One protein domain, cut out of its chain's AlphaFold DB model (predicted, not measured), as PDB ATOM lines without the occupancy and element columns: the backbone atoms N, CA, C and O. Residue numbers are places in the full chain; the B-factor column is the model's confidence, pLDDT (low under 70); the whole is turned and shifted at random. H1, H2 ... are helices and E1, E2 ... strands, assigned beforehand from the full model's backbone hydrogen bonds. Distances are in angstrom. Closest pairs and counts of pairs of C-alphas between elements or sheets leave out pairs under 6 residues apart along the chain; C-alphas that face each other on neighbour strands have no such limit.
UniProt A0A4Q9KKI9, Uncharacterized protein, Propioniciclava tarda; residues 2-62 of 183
ATOM      1  N   HIS A   2     167.212 112.828 206.075       86.25
ATOM      2  CA  HIS A   2     166.277 112.158 205.146       86.25
ATOM      3  C   HIS A   2     166.816 110.859 204.524       86.25
ATOM      4  O   HIS A   2     166.137 109.844 204.571       86.25
ATOM      5  N   ARG A   3     168.074 110.852 204.056       88.88
ATOM      6  CA  ARG A   3     168.729 109.652 203.496       88.88
ATOM      7  C   ARG A   3     168.739 108.434 204.433       88.88
ATOM      8  O   ARG A   3     168.773 107.314 203.951       88.88
ATOM      9  N   TYR A   4     168.726 108.649 205.748       91.31
ATOM     10  CA  TYR A   4     168.736 107.570 206.739       91.31
ATOM     11  C   TYR A   4     167.338 107.258 207.283       91.31
ATOM     12  O   TYR A   4     167.036 106.100 207.532       91.31
ATOM     13  N   LEU A   5     166.500 108.281 207.486       93.50
ATOM     14  CA  LEU A   5     165.206 108.143 208.168       93.50
ATOM     15  C   LEU A   5     164.029 107.905 207.213       93.50
ATOM     16  O   LEU A   5     163.024 107.343 207.628       93.50
ATOM     17  N   HIS A   6     164.141 108.318 205.948       92.25
ATOM     18  CA  HIS A   6     163.104 108.120 204.933       92.25
ATOM     19  C   HIS A   6     163.707 108.013 203.515       92.25
ATOM     20  O   HIS A   6     163.457 108.871 202.665       92.25
ATOM     21  N   PRO A   7     164.544 106.988 203.245       92.94
ATOM     22  CA  PRO A   7     165.199 106.822 201.947       92.94
ATOM     23  C   PRO A   7     164.209 106.569 200.801       92.94
ATOM     24  O   PRO A   7     164.399 107.116 199.720       92.94
ATOM     25  N   GLN A   8     163.134 105.806 201.039       92.75
ATOM     26  CA  GLN A   8     162.124 105.508 200.014       92.75
ATOM     27  C   GLN A   8     161.427 106.776 199.512       92.75
ATOM     28  O   GLN A   8     161.396 107.007 198.312       92.75
ATOM     29  N   GLY A   9     160.994 107.677 200.400       91.25
ATOM     30  CA  GLY A   9     160.377 108.926 199.946       91.25
ATOM     31  C   GLY A   9     161.329 109.901 199.251       91.25
ATOM     32  O   GLY A   9     160.859 110.801 198.565       91.25
ATOM     33  N   LEU A  10     162.653 109.758 199.407       92.62
ATOM     34  CA  LEU A  10     163.596 110.476 198.543       92.62
ATOM     35  C   LEU A  10     163.653 109.851 197.146       92.62
ATOM     36  O   LEU A  10     163.693 110.601 196.176       92.62
ATOM     37  N   ALA A  11     163.640 108.519 197.047       92.81
ATOM     38  CA  ALA A  11     163.603 107.804 195.773       92.81
ATOM     39  C   ALA A  11     162.328 108.120 194.984       92.81
ATOM     40  O   ALA A  11     162.411 108.533 193.830       92.81
ATOM     41  N   ASP A  12     161.166 108.062 195.637       92.88
ATOM     42  CA  ASP A  12     159.873 108.367 195.015       92.88
ATOM     43  C   ASP A  12     159.794 109.817 194.508       92.88
ATOM     44  O   ASP A  12     159.141 110.102 193.505       92.88
ATOM     45  N   ALA A  13     160.486 110.743 195.179       90.69
ATOM     46  CA  ALA A  13     160.576 112.144 194.777       90.69
ATOM     47  C   ALA A  13     161.699 112.430 193.757       90.69
ATOM     48  O   ALA A  13     161.815 113.561 193.288       90.69
ATOM     49  N   GLY A  14     162.554 111.452 193.430       93.19
ATOM     50  CA  GLY A  14     163.727 111.646 192.568       93.19
ATOM     51  C   GLY A  14     164.854 112.480 193.202       93.19
ATOM     52  O   GLY A  14     165.647 113.101 192.494       93.19
ATOM     53  N   LEU A  15     164.932 112.521 194.536       94.00
ATOM     54  CA  LEU A  15     165.831 113.381 195.324       94.00
ATOM     55  C   LEU A  15     166.892 112.598 196.113       94.00
ATOM     56  O   LEU A  15     167.381 113.060 197.145       94.00
ATOM     57  N   GLU A  16     167.253 111.400 195.660       91.81
ATOM     58  CA  GLU A  16     168.232 110.538 196.342       91.81
ATOM     59  C   GLU A  16     169.628 111.166 196.411       91.81
ATOM     60  O   GLU A  16     170.355 110.988 197.395       91.81
ATOM     61  N   GLN A  17     169.991 111.920 195.370       91.75
ATOM     62  CA  GLN A  17     171.263 112.618 195.275       91.75
ATOM     63  C   GLN A  17     171.163 114.028 195.859       91.75
ATOM     64  O   GLN A  17     170.185 114.748 195.648       91.75
ATOM     65  N   PHE A  18     172.220 114.441 196.562       90.00
ATOM     66  CA  PHE A  18     172.275 115.758 197.198       90.00
ATOM     67  C   PHE A  18     172.090 116.903 196.197       90.00
ATOM     68  O   PHE A  18     171.391 117.856 196.515       90.00
ATOM     69  N   ASP A  19     172.657 116.797 194.995       90.75
ATOM     70  CA  ASP A  19     172.556 117.848 193.976       90.75
ATOM     71  C   ASP A  19     171.112 118.043 193.493       90.75
ATOM     72  O   ASP A  19     170.657 119.180 193.392       90.75
ATOM     73  N   SER A  20     170.360 116.953 193.284       91.81
ATOM     74  CA  SER A  20     168.927 117.015 192.957       91.81
ATOM     75  C   SER A  20     168.144 117.681 194.086       91.81
ATOM     76  O   SER A  20     167.385 118.617 193.856       91.81
ATOM     77  N   TRP A  21     168.387 117.256 195.329       91.25
ATOM     78  CA  TRP A  21     167.754 117.849 196.504       91.25
ATOM     79  C   TRP A  21     168.082 119.344 196.653       91.25
ATOM     80  O   TRP A  21     167.192 120.156 196.906       91.25
ATOM     81  N   ALA A  22     169.347 119.724 196.467       90.88
ATOM     82  CA  ALA A  22     169.823 121.098 196.571       90.88
ATOM     83  C   ALA A  22     169.280 121.980 195.441       90.88
ATOM     84  O   ALA A  22     168.988 123.145 195.685       90.88
ATOM     85  N   ALA A  23     169.094 121.441 194.235       89.94
ATOM     86  CA  ALA A  23     168.445 122.152 193.137       89.94
ATOM     87  C   ALA A  23     166.945 122.376 193.396       89.94
ATOM     88  O   ALA A  23     166.412 123.425 193.041       89.94
ATOM     89  N   THR A  24     166.262 121.419 194.035       91.12
ATOM     90  CA  THR A  24     164.827 121.522 194.340       91.12
ATOM     91  C   THR A  24     164.540 122.432 195.530       91.12
ATOM     92  O   THR A  24     163.622 123.247 195.470       91.12
ATOM     93  N   PHE A  25     165.292 122.299 196.621       92.19
ATOM     94  CA  PHE A  25     164.989 122.989 197.878       92.19
ATOM     95  C   PHE A  25     165.944 124.118 198.212       92.19
ATOM     96  O   PHE A  25     165.703 124.856 199.160       92.19
ATOM     97  N   GLY A  26     167.037 124.255 197.480       92.06
ATOM     98  CA  GLY A  26     168.080 125.211 197.777       92.06
ATOM     99  C   GLY A  26     168.056 126.466 196.938       92.06
ATOM    100  O   GLY A  26     167.694 126.454 195.767       92.06
ATOM    101  N   GLU A  27     168.550 127.545 197.530       92.12
ATOM    102  CA  GLU A  27     168.901 128.759 196.810       92.12
ATOM    103  C   GLU A  27     170.292 129.224 197.250       92.12
ATOM    104  O   GLU A  27     170.580 129.446 198.437       92.12
ATOM    105  N   VAL A  28     171.171 129.374 196.257       91.62
ATOM    106  CA  VAL A  28     172.482 129.989 196.445       91.62
ATOM    107  C   VAL A  28     172.300 131.498 196.447       91.62
ATOM    108  O   VAL A  28     171.907 132.093 195.447       91.62
ATOM    109  N   VAL A  29     172.631 132.122 197.572       91.12
ATOM    110  CA  VAL A  29     172.596 133.573 197.727       91.12
ATOM    111  C   VAL A  29     174.019 134.098 197.692       91.12
ATOM    112  O   VAL A  29     174.880 133.649 198.451       91.12
ATOM    113  N   THR A  30     174.250 135.076 196.822       93.00
ATOM    114  CA  THR A  30     175.502 135.829 196.761       93.00
ATOM    115  C   THR A  30     175.336 137.107 197.565       93.00
ATOM    116  O   THR A  30     174.546 137.974 197.196       93.00
ATOM    117  N   ALA A  31     176.058 137.219 198.677       90.94
ATOM    118  CA  ALA A  31     175.956 138.362 199.576       90.94
ATOM    119  C   ALA A  31     177.331 138.788 200.116       90.94
ATOM    120  O   ALA A  31     178.243 137.958 200.207       90.94
ATOM    121  N   PRO A  32     177.502 140.073 200.482       90.62
ATOM    122  CA  PRO A  32     178.661 140.517 201.248       90.62
ATOM    123  C   PRO A  32     178.635 139.926 202.660       90.62
ATOM    124  O   PRO A  32     177.638 140.024 203.370       90.62
ATOM    125  N   GLU A  33     179.756 139.346 203.079       85.25
ATOM    126  CA  GLU A  33     179.973 138.827 204.429       85.25
ATOM    127  C   GLU A  33     181.175 139.503 205.083       85.25
ATOM    128  O   GLU A  33     182.173 139.800 204.420       85.25
ATOM    129  N   VAL A  34     181.095 139.716 206.397       83.31
ATOM    130  CA  VAL A  34     182.208 140.244 207.193       83.31
ATOM    131  C   VAL A  34     183.211 139.121 207.455       83.31
ATOM    132  O   VAL A  34     182.856 138.052 207.953       83.31
ATOM    133  N   THR A  35     184.475 139.347 207.112       75.75
ATOM    134  CA  THR A  35     185.572 138.413 207.376       75.75
ATOM    135  C   THR A  35     186.041 138.522 208.824       75.75
ATOM    136  O   THR A  35     185.749 139.487 209.527       75.75
ATOM    137  N   VAL A  36     186.832 137.547 209.281       66.75
ATOM    138  CA  VAL A  36     187.433 137.579 210.630       66.75
ATOM    139  C   VAL A  36     188.321 138.818 210.832       66.75
ATOM    140  O   VAL A  36     188.426 139.321 211.943       66.75
ATOM    141  N   ALA A  37     188.896 139.352 209.751       64.50
ATOM    142  CA  ALA A  37     189.684 140.584 209.750       64.50
ATOM    143  C   ALA A  37     188.836 141.873 209.690       64.50
ATOM    144  O   ALA A  37     189.394 142.960 209.572       64.50
ATOM    145  N   GLY A  38     187.501 141.770 209.705       67.94
ATOM    146  CA  GLY A  38     186.584 142.914 209.640       67.94
ATOM    147  C   GLY A  38     186.351 143.493 208.238       67.94
ATOM    148  O   GLY A  38     185.628 144.475 208.105       67.94
ATOM    149  N   GLY A  39     186.928 142.901 207.187       76.75
ATOM    150  CA  GLY A  39     186.683 143.304 205.797       76.75
ATOM    151  C   GLY A  39     185.392 142.706 205.230       76.75
ATOM    152  O   GLY A  39     184.859 141.751 205.784       76.75
ATOM    153  N   LEU A  40     184.903 143.222 204.099       84.62
ATOM    154  CA  LEU A  40     183.775 142.629 203.373       84.62
ATOM    155  C   LEU A  40     184.273 141.732 202.239       84.62
ATOM    156  O   LEU A  40     185.129 142.131 201.453       84.62
ATOM    157  N   LYS A  41     183.705 140.530 202.127       83.62
ATOM    158  CA  LYS A  41     183.948 139.609 201.015       83.62
ATOM    159  C   LYS A  41     182.622 139.101 200.475       83.62
ATOM    160  O   LYS A  41     181.798 138.600 201.234       83.62
ATOM    161  N   ILE A  42     182.421 139.214 199.166       91.19
ATOM    162  CA  ILE A  42     181.262 138.610 198.508       91.19
ATOM    163  C   ILE A  42     181.443 137.092 198.526       91.19
ATOM    164  O   ILE A  42     182.456 136.580 198.045       91.19
ATOM    165  N   LYS A  43     180.470 136.375 199.092       89.25
ATOM    166  CA  LYS A  43     180.431 134.914 199.080       89.25
ATOM    167  C   LYS A  43     179.079 134.416 198.599       89.25
ATOM    168  O   LYS A  43     178.033 134.930 198.991       89.25
ATOM    169  N   SER A  44     179.126 133.387 197.763       91.94
ATOM    170  CA  SER A  44     177.961 132.600 197.379       91.94
ATOM    171  C   SER A  44     177.832 131.436 198.349       91.94
ATOM    172  O   SER A  44     178.751 130.627 198.482       91.94
ATOM    173  N   ARG A  45     176.703 131.366 199.053       88.62
ATOM    174  CA  ARG A  45     176.408 130.287 199.994       88.62
ATOM    175  C   ARG A  45     174.987 129.791 199.830       88.62
ATOM    176  O   ARG A  45     174.083 130.534 199.457       88.62
ATOM    177  N   PHE A  46     174.801 128.531 200.176       86.88
ATOM    178  CA  PHE A  46     173.488 127.941 200.347       86.88
ATOM    179  C   PHE A  46     172.843 128.550 201.600       86.88
ATOM    180  O   PHE A  46     173.230 128.215 202.720       86.88
ATOM    181  N   ALA A  47     171.959 129.534 201.427       87.06
ATOM    182  CA  ALA A  47     171.475 130.367 202.539       87.06
ATOM    183  C   ALA A  47     169.959 130.537 202.588       87.06
ATOM    184  O   ALA A  47     169.435 131.045 203.579       87.06
ATOM    185  N   LYS A  48     169.262 130.126 201.534       90.69
ATOM    186  CA  LYS A  48     167.810 130.167 201.453       90.69
ATOM    187  C   LYS A  48     167.292 128.838 200.941       90.69
ATOM    188  O   LYS A  48     168.039 128.044 200.365       90.69
ATOM    189  N   PHE A  49     166.007 128.632 201.184       91.75
ATOM    190  CA  PHE A  49     165.302 127.445 200.760       91.75
ATOM    191  C   PHE A  49     164.106 127.835 199.903       91.75
ATOM    192  O   PHE A  49     163.356 128.743 200.259       91.75
ATOM    193  N   ASN A  50     163.932 127.109 198.808       91.44
ATOM    194  CA  ASN A  50     162.740 127.138 197.973       91.44
ATOM    195  C   ASN A  50     161.862 125.934 198.319       91.44
ATOM    196  O   ASN A  50     162.342 124.975 198.923       91.44
ATOM    197  N   ASN A  51     160.579 125.977 197.949       91.69
ATOM    198  CA  ASN A  51     159.656 124.850 198.145       91.69
ATOM    199  C   ASN A  51     159.625 124.356 199.613       91.69
ATOM    200  O   ASN A  51     159.672 123.161 199.915       91.69
ATOM    201  N   ILE A  52     159.629 125.306 200.564       92.88
ATOM    202  CA  ILE A  52     159.640 125.025 202.011       92.88
ATOM    203  C   ILE A  52     158.427 124.189 202.452       92.88
ATOM    204  O   ILE A  52     158.626 123.284 203.269       92.88
ATOM    205  N   PRO A  53     157.189 124.443 201.975       93.38
ATOM    206  CA  PRO A  53     156.045 123.600 202.323       93.38
ATOM    207  C   PRO A  53     156.269 122.122 201.975       93.38
ATOM    208  O   PRO A  53     156.001 121.248 202.799       93.38
ATOM    209  N   GLU A  54     156.831 121.843 200.802       92.50
ATOM    210  CA  GLU A  54     157.127 120.501 200.305       92.50
ATOM    211  C   GLU A  54     158.259 119.856 201.114       92.50
ATOM    212  O   GLU A  54     158.110 118.733 201.603       92.50
ATOM    213  N   ALA A  55     159.350 120.594 201.358       91.06
ATOM    214  CA  ALA A  55     160.455 120.136 202.203       91.06
ATOM    215  C   ALA A  55     159.971 119.772 203.615       91.06
ATOM    216  O   ALA A  55     160.340 118.735 204.174       91.06
ATOM    217  N   ARG A  56     159.101 120.611 204.189       91.69
ATOM    218  CA  ARG A  56     158.492 120.375 205.498       91.69
ATOM    219  C   ARG A  56     157.576 119.157 205.481       91.69
ATOM    220  O   ARG A  56     157.616 118.385 206.437       91.69
ATOM    221  N   SER A  57     156.771 118.974 204.435       91.75
ATOM    222  CA  SER A  57     155.897 117.804 204.292       91.75
ATOM    223  C   SER A  57     156.713 116.510 204.308       91.75
ATOM    224  O   SER A  57     156.462 115.632 205.130       91.75
ATOM    225  N   MET A  58     157.788 116.450 203.514       91.44
ATOM    226  CA  MET A  58     158.704 115.305 203.500       91.44
ATOM    227  C   MET A  58     159.378 115.066 204.856       91.44
ATOM    228  O   MET A  58     159.614 113.918 205.228       91.44
ATOM    229  N   PHE A  59     159.730 116.129 205.590       92.12
ATOM    230  CA  PHE A  59     160.347 116.015 206.917       92.12
ATOM    231  C   PHE A  59     159.352 115.504 207.968       92.12
ATOM    232  O   PHE A  59     159.703 114.690 208.819       92.12
ATOM    233  N   SER A  60     158.092 115.930 207.870       92.62
ATOM    234  CA  SER A  60     157.038 115.591 208.834       92.62
ATOM    235  C   SER A  60     156.632 114.111 208.796       92.62
ATOM    236  O   SER A  60     156.017 113.634 209.743       92.62
ATOM    237  N   VAL A  61     157.003 113.361 207.749       93.12
ATOM    238  CA  VAL A  61     156.745 111.911 207.654       93.12
ATOM    239  C   VAL A  61     157.448 111.124 208.766       93.12
ATOM    240  O   VAL A  61     156.929 110.114 209.229       93.12
ATOM    241  N   PHE A  62     158.621 111.582 209.211       92.12
ATOM    242  CA  PHE A  62     159.426 110.883 210.223       92.12
ATOM    243  C   PHE A  62     159.767 111.744 211.446       92.12
ATOM    244  O   PHE A  62     160.458 111.268 212.348       92.12
TER     245      PHE A  62
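AT A GLANCE: This is residues 2 to 62 of the 183 residues of an uncharacterized protein of Propioniciclava tarda (UniProt A0A4Q9KKI9). A long two-stranded hairpin, E1 and E2, reaches away from a loose head of four short helices, H1 to H4, and makes much of the length. The head is loosely formed: no helix touches another. The 61 printed residues hold, in order, H1, H2, H3, E1, E2 and H4, mixed helices and strands, with E1 and E2 an antiparallel sheet. The whole is only just loose, close to extended, with a radius of gyration of the C-alphas of 15.4 A and spans of 45 by 19 by 19 A.

HOW THE PARTS SIT: H1, residues 2 to 5, is close to but not clearly touching H2, residues 7 to 12; their closest C-alphas, of Arg 3 and Leu 10, are 7.2 A apart. H3, residues 18 to 25, is apart from H1 and H2. E1, residues 26 to 34, and E2, residues 40 to 49, form a hairpin, antiparallel at 153 degrees; N 29 and O 45 are within hydrogen-bond range at 2.9 A, as are N 43 and O 31 at 3.0 A. E1 bends by 60 degrees at residue 31 and E2 by 58 degrees at residue 44. H4, residues 52 to 60, is close to but not clearly touching H3, with closest C-alphas, of Phe 25 and Ala 55, 6.9 A apart, at a steep tilt of 58 degrees, opposite ways. Every O i to N i+4 pair is within hydrogen-bond range in H2, H3 and H4; H1 is too short for one.

IN THESE COORDINATES: H1 begins at C-alpha 2, (166.277, 112.158, 205.146). E1 measures 22.7 A, E2 24.1 A and H4 11.9 A from first to last C-alpha. H4 ends at C-alpha 60, (157.038, 115.591, 208.834).

THE WHOLE: The C-alphas farthest apart, of Asp 12 and Ala 37, are 46.3 A apart. The printed part has no cut, and its links are tight. Residues 36 to 38 have pLDDT under 70.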